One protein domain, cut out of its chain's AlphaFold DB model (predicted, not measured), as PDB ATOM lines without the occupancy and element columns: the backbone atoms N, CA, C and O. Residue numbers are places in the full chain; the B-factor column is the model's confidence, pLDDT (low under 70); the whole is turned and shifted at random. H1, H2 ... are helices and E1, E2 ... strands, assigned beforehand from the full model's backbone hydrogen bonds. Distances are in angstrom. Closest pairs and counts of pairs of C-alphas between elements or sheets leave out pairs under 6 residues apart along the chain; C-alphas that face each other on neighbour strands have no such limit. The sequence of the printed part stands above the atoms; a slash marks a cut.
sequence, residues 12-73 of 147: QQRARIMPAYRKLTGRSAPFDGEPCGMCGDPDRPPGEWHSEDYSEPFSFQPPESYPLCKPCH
ATOM      1  N   GLN A  12     149.002 158.321 101.874       94.12
ATOM      2  CA  GLN A  12     148.285 159.589 101.701       94.12
ATOM      3  C   GLN A  12     147.738 160.146 103.017       94.12
ATOM      4  O   GLN A  12     147.711 161.361 103.185       94.12
ATOM      5  N   GLN A  13     147.281 159.291 103.939       94.94
ATOM      6  CA  GLN A  13     146.871 159.730 105.280       94.94
ATOM      7  C   GLN A  13     148.082 160.248 106.059       94.94
ATOM      8  O   GLN A  13     148.060 161.368 106.562       94.94
ATOM      9  N   ARG A  14     149.184 159.488 106.051       94.50
ATOM     10  CA  ARG A  14     150.417 159.859 106.758       94.50
ATOM     11  C   ARG A  14     151.022 161.174 106.279       94.50
ATOM     12  O   ARG A  14     151.490 161.967 107.086       94.50
ATOM     13  N   ALA A  15     150.976 161.447 104.976       94.44
ATOM     14  CA  ALA A  15     151.559 162.655 104.392       94.44
ATOM     15  C   ALA A  15     150.903 163.973 104.862       94.44
ATOM     16  O   ALA A  15     151.488 165.040 104.673       94.44
ATOM     17  N   ARG A  16     149.712 163.928 105.480       96.25
ATOM     18  CA  ARG A  16     148.966 165.123 105.922       96.25
ATOM     19  C   ARG A  16     149.473 165.729 107.229       96.25
ATOM     20  O   ARG A  16     149.265 166.922 107.454       96.25
ATOM     21  N   ILE A  17     150.159 164.943 108.062       96.25
ATOM     22  CA  ILE A  17     150.549 165.356 109.417       96.25
ATOM     23  C   ILE A  17     151.501 166.561 109.414       96.25
ATOM     24  O   ILE A  17     151.317 167.506 110.176       96.25
ATOM     25  N   MET A  18     152.479 166.592 108.501       95.06
ATOM     26  CA  MET A  18     153.476 167.668 108.440       95.06
ATOM     27  C   MET A  18     152.904 169.006 107.952       95.06
ATOM     28  O   MET A  18     153.187 170.031 108.577       95.06
ATOM     29  N   PRO A  19     152.096 169.054 106.874       95.50
ATOM     30  CA  PRO A  19     151.351 170.259 106.523       95.50
ATOM     31  C   PRO A  19     150.470 170.777 107.666       95.50
ATOM     32  O   PRO A  19     150.467 171.981 107.924       95.50
ATOM     33  N   ALA A  20     149.767 169.888 108.375       95.12
ATOM     34  CA  ALA A  20     148.932 170.270 109.512       95.12
ATOM     35  C   ALA A  20     149.762 170.847 110.670       95.12
ATOM     36  O   ALA A  20     149.423 171.912 111.182       95.12
ATOM     37  N   TYR A  21     150.893 170.217 111.007       95.50
ATOM     38  CA  TYR A  21     151.835 170.724 112.006       95.50
ATOM     39  C   TYR A  21     152.324 172.138 111.679       95.50
ATOM     40  O   TYR A  21     152.264 173.037 112.517       95.50
ATOM     41  N   ARG A  22     152.778 172.351 110.436       95.75
ATOM     42  CA  ARG A  22     153.273 173.654 109.968       95.75
ATOM     43  C   ARG A  22     152.187 174.718 110.028       95.75
ATOM     44  O   ARG A  22     152.454 175.827 110.475       95.75
ATOM     45  N   LYS A  23     150.965 174.378 109.610       95.44
ATOM     46  CA  LYS A  23     149.813 175.286 109.671       95.44
ATOM     47  C   LYS A  23     149.460 175.667 111.112       95.44
ATOM     48  O   LYS A  23     149.106 176.813 111.351       95.44
ATOM     49  N   LEU A  24     149.549 174.717 112.044       94.19
ATOM     50  CA  LEU A  24     149.206 174.927 113.451       94.19
ATOM     51  C   LEU A  24     150.278 175.721 114.213       94.19
ATOM     52  O   LEU A  24     149.940 176.542 115.057       94.19
ATOM     53  N   THR A  25     151.558 175.468 113.937       94.69
ATOM     54  CA  THR A  25     152.666 175.935 114.792       94.69
ATOM     55  C   THR A  25     153.600 176.949 114.134       94.69
ATOM     56  O   THR A  25     154.384 177.589 114.830       94.69
ATOM     57  N   GLY A  26     153.596 177.061 112.803       95.31
ATOM     58  CA  GLY A  26     154.585 177.836 112.044       95.31
ATOM     59  C   GLY A  26     156.000 177.236 112.026       95.31
ATOM     60  O   GLY A  26     156.884 177.782 111.369       95.31
ATOM     61  N   ARG A  27     156.241 176.110 112.714       92.88
ATOM     62  CA  ARG A  27     157.555 175.453 112.807       92.88
ATOM     63  C   ARG A  27     157.772 174.465 111.663       92.88
ATOM     64  O   ARG A  27     156.829 173.878 111.136       92.88
ATOM     65  N   SER A  28     159.032 174.236 111.299       90.00
ATOM     66  CA  SER A  28     159.416 173.332 110.206       90.00
ATOM     67  C   SER A  28     159.272 171.847 110.561       90.00
ATOM     68  O   SER A  28     158.945 171.056 109.665       90.00
ATOM     69  N   ALA A  29     159.483 171.490 111.834       90.75
ATOM     70  CA  ALA A  29     159.415 170.132 112.367       90.75
ATOM     71  C   ALA A  29     159.039 170.102 113.866       90.75
ATOM     72  O   ALA A  29     159.392 171.037 114.594       90.75
ATOM     73  N   PRO A  30     158.347 169.041 114.327       92.56
ATOM     74  CA  PRO A  30     158.131 168.793 115.747       92.56
ATOM     75  C   PRO A  30     159.418 168.316 116.434       92.56
ATOM     76  O   PRO A  30     160.343 167.825 115.783       92.56
ATOM     77  N   PHE A  31     159.451 168.466 117.759       94.44
ATOM     78  CA  PHE A  31     160.509 167.954 118.639       94.44
ATOM     79  C   PHE A  31     161.928 168.448 118.321       94.44
ATOM     80  O   PHE A  31     162.905 167.742 118.552       94.44
ATOM     81  N   ASP A  32     162.082 169.632 117.728       90.94
ATOM     82  CA  ASP A  32     163.412 170.160 117.405       90.94
ATOM     83  C   ASP A  32     164.261 170.361 118.675       90.94
ATOM     84  O   ASP A  32     163.776 170.934 119.650       90.94
ATOM     85  N   GLY A  33     165.500 169.859 118.671       90.25
ATOM     86  CA  GLY A  33     166.406 169.868 119.830       90.25
ATOM     87  C   GLY A  33     166.129 168.816 120.916       90.25
ATOM     88  O   GLY A  33     166.913 168.702 121.854       90.25
ATOM     89  N   GLU A  34     165.053 168.031 120.812       94.31
ATOM     90  CA  GLU A  34     164.748 166.988 121.801       94.31
ATOM     91  C   GLU A  34     165.566 165.703 121.556       94.31
ATOM     92  O   GLU A  34     165.779 165.331 120.390       94.31
ATOM     93  N   PRO A  35     165.993 164.989 122.619       95.44
ATOM     94  CA  PRO A  35     166.699 163.715 122.491       95.44
ATOM     95  C   PRO A  35     165.804 162.641 121.861       95.44
ATOM     96  O   PRO A  35     164.586 162.786 121.763       95.44
ATOM     97  N   CYS A  36     166.393 161.528 121.430       96.50
ATOM     98  CA  CYS A  36     165.613 160.383 120.966       96.50
ATOM     99  C   CYS A  36     164.718 159.835 122.091       96.50
ATOM    100  O   CYS A  36     165.218 159.371 123.110       96.50
ATOM    101  N   GLY A  37     163.404 159.794 121.880       95.25
ATOM    102  CA  GLY A  37     162.429 159.282 122.846       95.25
ATOM    103  C   GLY A  37     162.532 157.778 123.114       95.25
ATOM    104  O   GLY A  37     161.993 157.308 124.106       95.25
ATOM    105  N   MET A  38     163.238 157.023 122.262       94.88
ATOM    106  CA  MET A  38     163.409 155.573 122.418       94.88
ATOM    107  C   MET A  38     164.752 155.178 123.042       94.88
ATOM    108  O   MET A  38     164.786 154.286 123.877       94.88
ATOM    109  N   CYS A  39     165.858 155.809 122.635       95.88
ATOM    110  CA  CYS A  39     167.194 155.456 123.136       95.88
ATOM    111  C   CYS A  39     167.873 156.550 123.964       95.88
ATOM    112  O   CYS A  39     168.978 156.337 124.438       95.88
ATOM    113  N   GLY A  40     167.260 157.725 124.116       94.81
ATOM    114  CA  GLY A  40     167.833 158.838 124.874       94.81
ATOM    115  C   GLY A  40     168.980 159.583 124.184       94.81
ATOM    116  O   GLY A  40     169.477 160.542 124.759       94.81
ATOM    117  N   ASP A  41     169.385 159.185 122.969       94.31
ATOM    118  CA  ASP A  41     170.494 159.806 122.227       94.31
ATOM    119  C   ASP A  41     170.270 161.330 122.074       94.31
ATOM    120  O   ASP A  41     169.303 161.731 121.402       94.31
ATOM    121  N   PRO A  42     171.113 162.179 122.702       92.81
ATOM    122  CA  PRO A  42     170.966 163.633 122.662       92.81
ATOM    123  C   PRO A  42     171.397 164.225 121.317       92.81
ATOM    124  O   PRO A  42     170.968 165.322 120.974       92.81
ATOM    125  N   ASP A  43     172.186 163.489 120.531       91.19
ATOM    126  CA  ASP A  43     172.733 163.935 119.248       91.19
ATOM    127  C   ASP A  43     171.819 163.533 118.071       91.19
ATOM    128  O   ASP A  43     172.240 163.448 116.911       91.19
ATOM    129  N   ARG A  44     170.533 163.275 118.354       91.62
ATOM    130  CA  ARG A  44     169.518 162.979 117.337       91.62
ATOM    131  C   ARG A  44     169.473 164.114 116.296       91.62
ATOM    132  O   ARG A  44     169.237 165.265 116.664       91.62
ATOM    133  N   PRO A  45     169.590 163.810 114.989       88.19
ATOM    134  CA  PRO A  45     169.480 164.830 113.952       88.19
ATOM    135  C   PRO A  45     168.128 165.574 113.979       88.19
ATOM    136  O   PRO A  45     167.087 164.940 114.193       88.19
ATOM    137  N   PRO A  46     168.111 166.891 113.694       88.00
ATOM    138  CA  PRO A  46     166.882 167.670 113.572       88.00
ATOM    139  C   PRO A  46     165.892 167.063 112.573       88.00
ATOM    140  O   PRO A  46     166.275 166.530 111.531       88.00
ATOM    141  N   GLY A  47     164.596 167.177 112.871       86.94
ATOM    142  CA  GLY A  47     163.525 166.724 111.979       86.94
ATOM    143  C   GLY A  47     163.288 165.210 111.905       86.94
ATOM    144  O   GLY A  47     162.377 164.797 111.192       86.94
ATOM    145  N   GLU A  48     164.036 164.385 112.644       91.75
ATOM    146  CA  GLU A  48     163.806 162.934 112.724       91.75
ATOM    147  C   GLU A  48     162.813 162.579 113.847       91.75
ATOM    148  O   GLU A  48     163.120 162.650 115.035       91.75
ATOM    149  N   TRP A  49     161.590 162.203 113.499       94.94
ATOM    150  CA  TRP A  49     160.536 161.880 114.463       94.94
ATOM    151  C   TRP A  49     159.600 160.825 113.878       94.94
ATOM    152  O   TRP A  49     159.700 160.476 112.696       94.94
ATOM    153  N   HIS A  50     158.707 160.302 114.709       95.50
ATOM    154  CA  HIS A  50     157.758 159.273 114.317       95.50
ATOM    155  C   HIS A  50     156.370 159.546 114.896       95.50
ATOM    156  O   HIS A  50     156.268 160.106 115.985       95.50
ATOM    157  N   SER A  51     155.333 159.112 114.170       95.62
ATOM    158  CA  SER A  51     153.965 158.985 114.677       95.62
ATOM    159  C   SER A  51     153.495 157.546 114.509       95.62
ATOM    160  O   SER A  51     153.588 157.006 113.401       95.62
ATOM    161  N   GLU A  52     152.973 156.953 115.577       94.25
ATOM    162  CA  GLU A  52     152.271 155.666 115.557       94.25
ATOM    163  C   GLU A  52     150.788 155.844 115.195       94.25
ATOM    164  O   GLU A  52     150.193 154.944 114.593       94.25
ATOM    165  N   ASP A  53     150.214 157.017 115.489       95.12
ATOM    166  CA  ASP A  53     148.833 157.375 115.162       95.12
ATOM    167  C   ASP A  53     148.771 158.542 114.161       95.12
ATOM    168  O   ASP A  53     149.402 159.583 114.341       95.12
ATOM    169  N   TYR A  54     148.017 158.361 113.078       95.75
ATOM    170  CA  TYR A  54     147.756 159.387 112.062       95.75
ATOM    171  C   TYR A  54     146.263 159.728 111.972       95.75
ATOM    172  O   TYR A  54     145.786 160.165 110.919       95.75
ATOM    173  N   SER A  55     145.519 159.502 113.055       95.44
ATOM    174  CA  SER A  55     144.152 159.982 113.210       95.44
ATOM    175  C   SER A  55     144.119 161.517 113.255       95.44
ATOM    176  O   SER A  55     145.064 162.182 113.685       95.44
ATOM    177  N   GLU A  56     143.036 162.100 112.736       94.38
ATOM    178  CA  GLU A  56     142.786 163.539 112.815       94.38
ATOM    179  C   GLU A  56     141.799 163.801 113.976       94.38
ATOM    180  O   GLU A  56     140.771 163.120 114.039       94.38
ATOM    181  N   PRO A  57     142.056 164.779 114.870       93.81
ATOM    182  CA  PRO A  57     143.183 165.717 114.865       93.81
ATOM    183  C   PRO A  57     144.512 165.069 115.289       93.81
ATOM    184  O   PRO A  57     144.559 164.304 116.244       93.81
ATOM    185  N   PHE A  58     145.602 165.427 114.601       95.94
ATOM    186  CA  PHE A  58     146.926 164.857 114.869       95.94
ATOM    187  C   PHE A  58     147.439 165.218 116.273       95.94
ATOM    188  O   PHE A  58     147.464 166.399 116.636       95.94
ATOM    189  N   SER A  59     147.920 164.217 117.017       94.62
ATOM    190  CA  SER A  59     148.674 164.398 118.265       94.62
ATOM    191  C   SER A  59     150.172 164.514 117.969       94.62
ATOM    192  O   SER A  59     150.715 163.766 117.162       94.62
ATOM    193  N   PHE A  60     150.847 165.445 118.647       93.19
ATOM    194  CA  PHE A  60     152.309 165.598 118.640       93.19
ATOM    195  C   PHE A  60     152.870 165.393 120.050       93.19
ATOM    196  O   PHE A  60     153.752 166.133 120.485       93.19
ATOM    197  N   GLN A  61     152.290 164.458 120.798       91.00
ATOM    198  CA  GLN A  61     152.701 164.093 122.150       91.00
ATOM    199  C   GLN A  61     152.940 162.580 122.228       91.00
ATOM    200  O   GLN A  61     152.334 161.831 121.460       91.00
ATOM    201  N   PRO A  62     153.807 162.110 123.137       89.38
ATOM    202  CA  PRO A  62     153.895 160.690 123.440       89.38
ATOM    203  C   PRO A  62     152.584 160.172 124.067       89.38
ATOM    204  O   PRO A  62     151.994 160.887 124.880       89.38
ATOM    205  N   PRO A  63     152.167 158.924 123.777       91.06
ATOM    206  CA  PRO A  63     152.867 157.929 122.961       91.06
ATOM    207  C   PRO A  63     152.561 158.017 121.456       91.06
ATOM    208  O   PRO A  63     153.151 157.262 120.687       91.06
ATOM    209  N   GLU A  64     151.667 158.903 121.002       94.12
ATOM    210  CA  GLU A  64     151.270 158.933 119.588       94.12
ATOM    211  C   GLU A  64     152.403 159.396 118.674       94.12
ATOM    212  O   GLU A  64     152.582 158.845 117.591       94.12
ATOM    213  N   SER A  65     153.163 160.400 119.108       95.44
ATOM    214  CA  SER A  65     154.231 161.041 118.346       95.44
ATOM    215  C   SER A  65     155.427 161.359 119.231       95.44
ATOM    216  O   SER A  65     155.272 161.884 120.332       95.44
ATOM    217  N   TYR A  66     156.635 161.072 118.750       96.00
ATOM    218  CA  TYR A  66     157.850 161.244 119.545       96.00
ATOM    219  C   TYR A  66     159.114 161.420 118.683       96.00
ATOM    220  O   TYR A  66     159.174 160.944 117.540       96.00
ATOM    221  N   PRO A  67     160.149 162.107 119.205       96.69
ATOM    222  CA  PRO A  67     161.435 162.244 118.526       96.69
ATOM    223  C   PRO A  67     162.134 160.887 118.426       96.69
ATOM    224  O   PRO A  67     162.268 160.187 119.424       96.69
ATOM    225  N   LEU A  68     162.652 160.513 117.255       96.44
ATOM    226  CA  LEU A  68     163.401 159.265 117.081       96.44
ATOM    227  C   LEU A  68     164.647 159.489 116.251       96.44
ATOM    228  O   LEU A  68     164.584 160.107 115.200       96.44
ATOM    229  N   CYS A  69     165.780 158.917 116.651       96.06
ATOM    230  CA  CYS A  69     166.925 158.839 115.752       96.06
ATOM    231  C   CYS A  69     166.653 157.836 114.621       96.06
ATOM    232  O   CYS A  69     165.936 156.845 114.793       96.06
ATOM    233  N   LYS A  70     167.265 158.068 113.456       94.94
ATOM    234  CA  LYS A  70     167.097 157.232 112.258       94.94
ATOM    235  C   LYS A  70     167.280 155.723 112.516       94.94
ATOM    236  O   LYS A  70     166.485 154.944 111.981       94.94
ATOM    237  N   PRO A  71     168.262 155.262 113.322       95.19
ATOM    238  CA  PRO A  71     168.361 153.851 113.687       95.19
ATOM    239  C   PRO A  71     167.124 153.326 114.423       95.19
ATOM    240  O   PRO A  71     166.551 152.336 113.968       95.19
ATOM    241  N   CYS A  72     166.679 153.999 115.491       96.69
ATOM    242  CA  CYS A  72     165.478 153.633 116.250       96.69
ATOM    243  C   CYS A  72     164.233 153.629 115.360       96.69
ATOM    244  O   CYS A  72     163.520 152.630 115.306       96.69
ATOM    245  N   HIS A  73     164.036 154.689 114.573       95.56
ATOM    246  CA  HIS A  73     162.913 154.823 113.646       95.56
ATOM    247  C   HIS A  73     162.852 153.656 112.645       95.56
ATOM    248  O   HIS A  73     161.805 153.044 112.430       95.56
TER     249      HIS A  73
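AT A GLANCE: This is residues 12 to 73 of the 147 residues of an uncharacterized protein of Mesorhizobium sp (UniProt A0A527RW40). This domain has little regular structure: long loops wind round a small two-stranded hairpin, E1 and E2, in the middle, with helix H1 towards one end and short H2 towards the other. The printed part has 62 residues, 19 of them in named elements, in the order H1, E1, E2, H2, a mixed class. It is compact and rounded, with a radius of gyration of the C-alphas of 11.3 A and spans of 29 by 22 by 18 A.

IN THESE COORDINATES: H1, residues 17 to 25, begins at C-alpha (150.549, 165.356, 109.417) and is 12.1 A long. E1 is residues 49 to 51, E2 65 to 67. H2, residues 70 to 73, ends at (162.913, 154.823, 113.646).

HOW THE PARTS SIT: E1 and E2 are antiparallel at 165 degrees, with N 50 and O 66 within hydrogen-bond range at 2.9 A. The closest C-alphas of E1 and H2, His 50 and His 73, are 6.8 A apart. H1 is apart from E2 and H2. Every O i to N i+4 pair in H1 is within range; H2 is too short for one, and its single O i to N i+3 pair is not within range.

THE WHOLE: The C-alphas farthest apart, Gln 12 and Pro 42, are 31.1 A apart. The links H1 to E1 and E1 to E2 are long. There is no cut, and no printed residue is under 70.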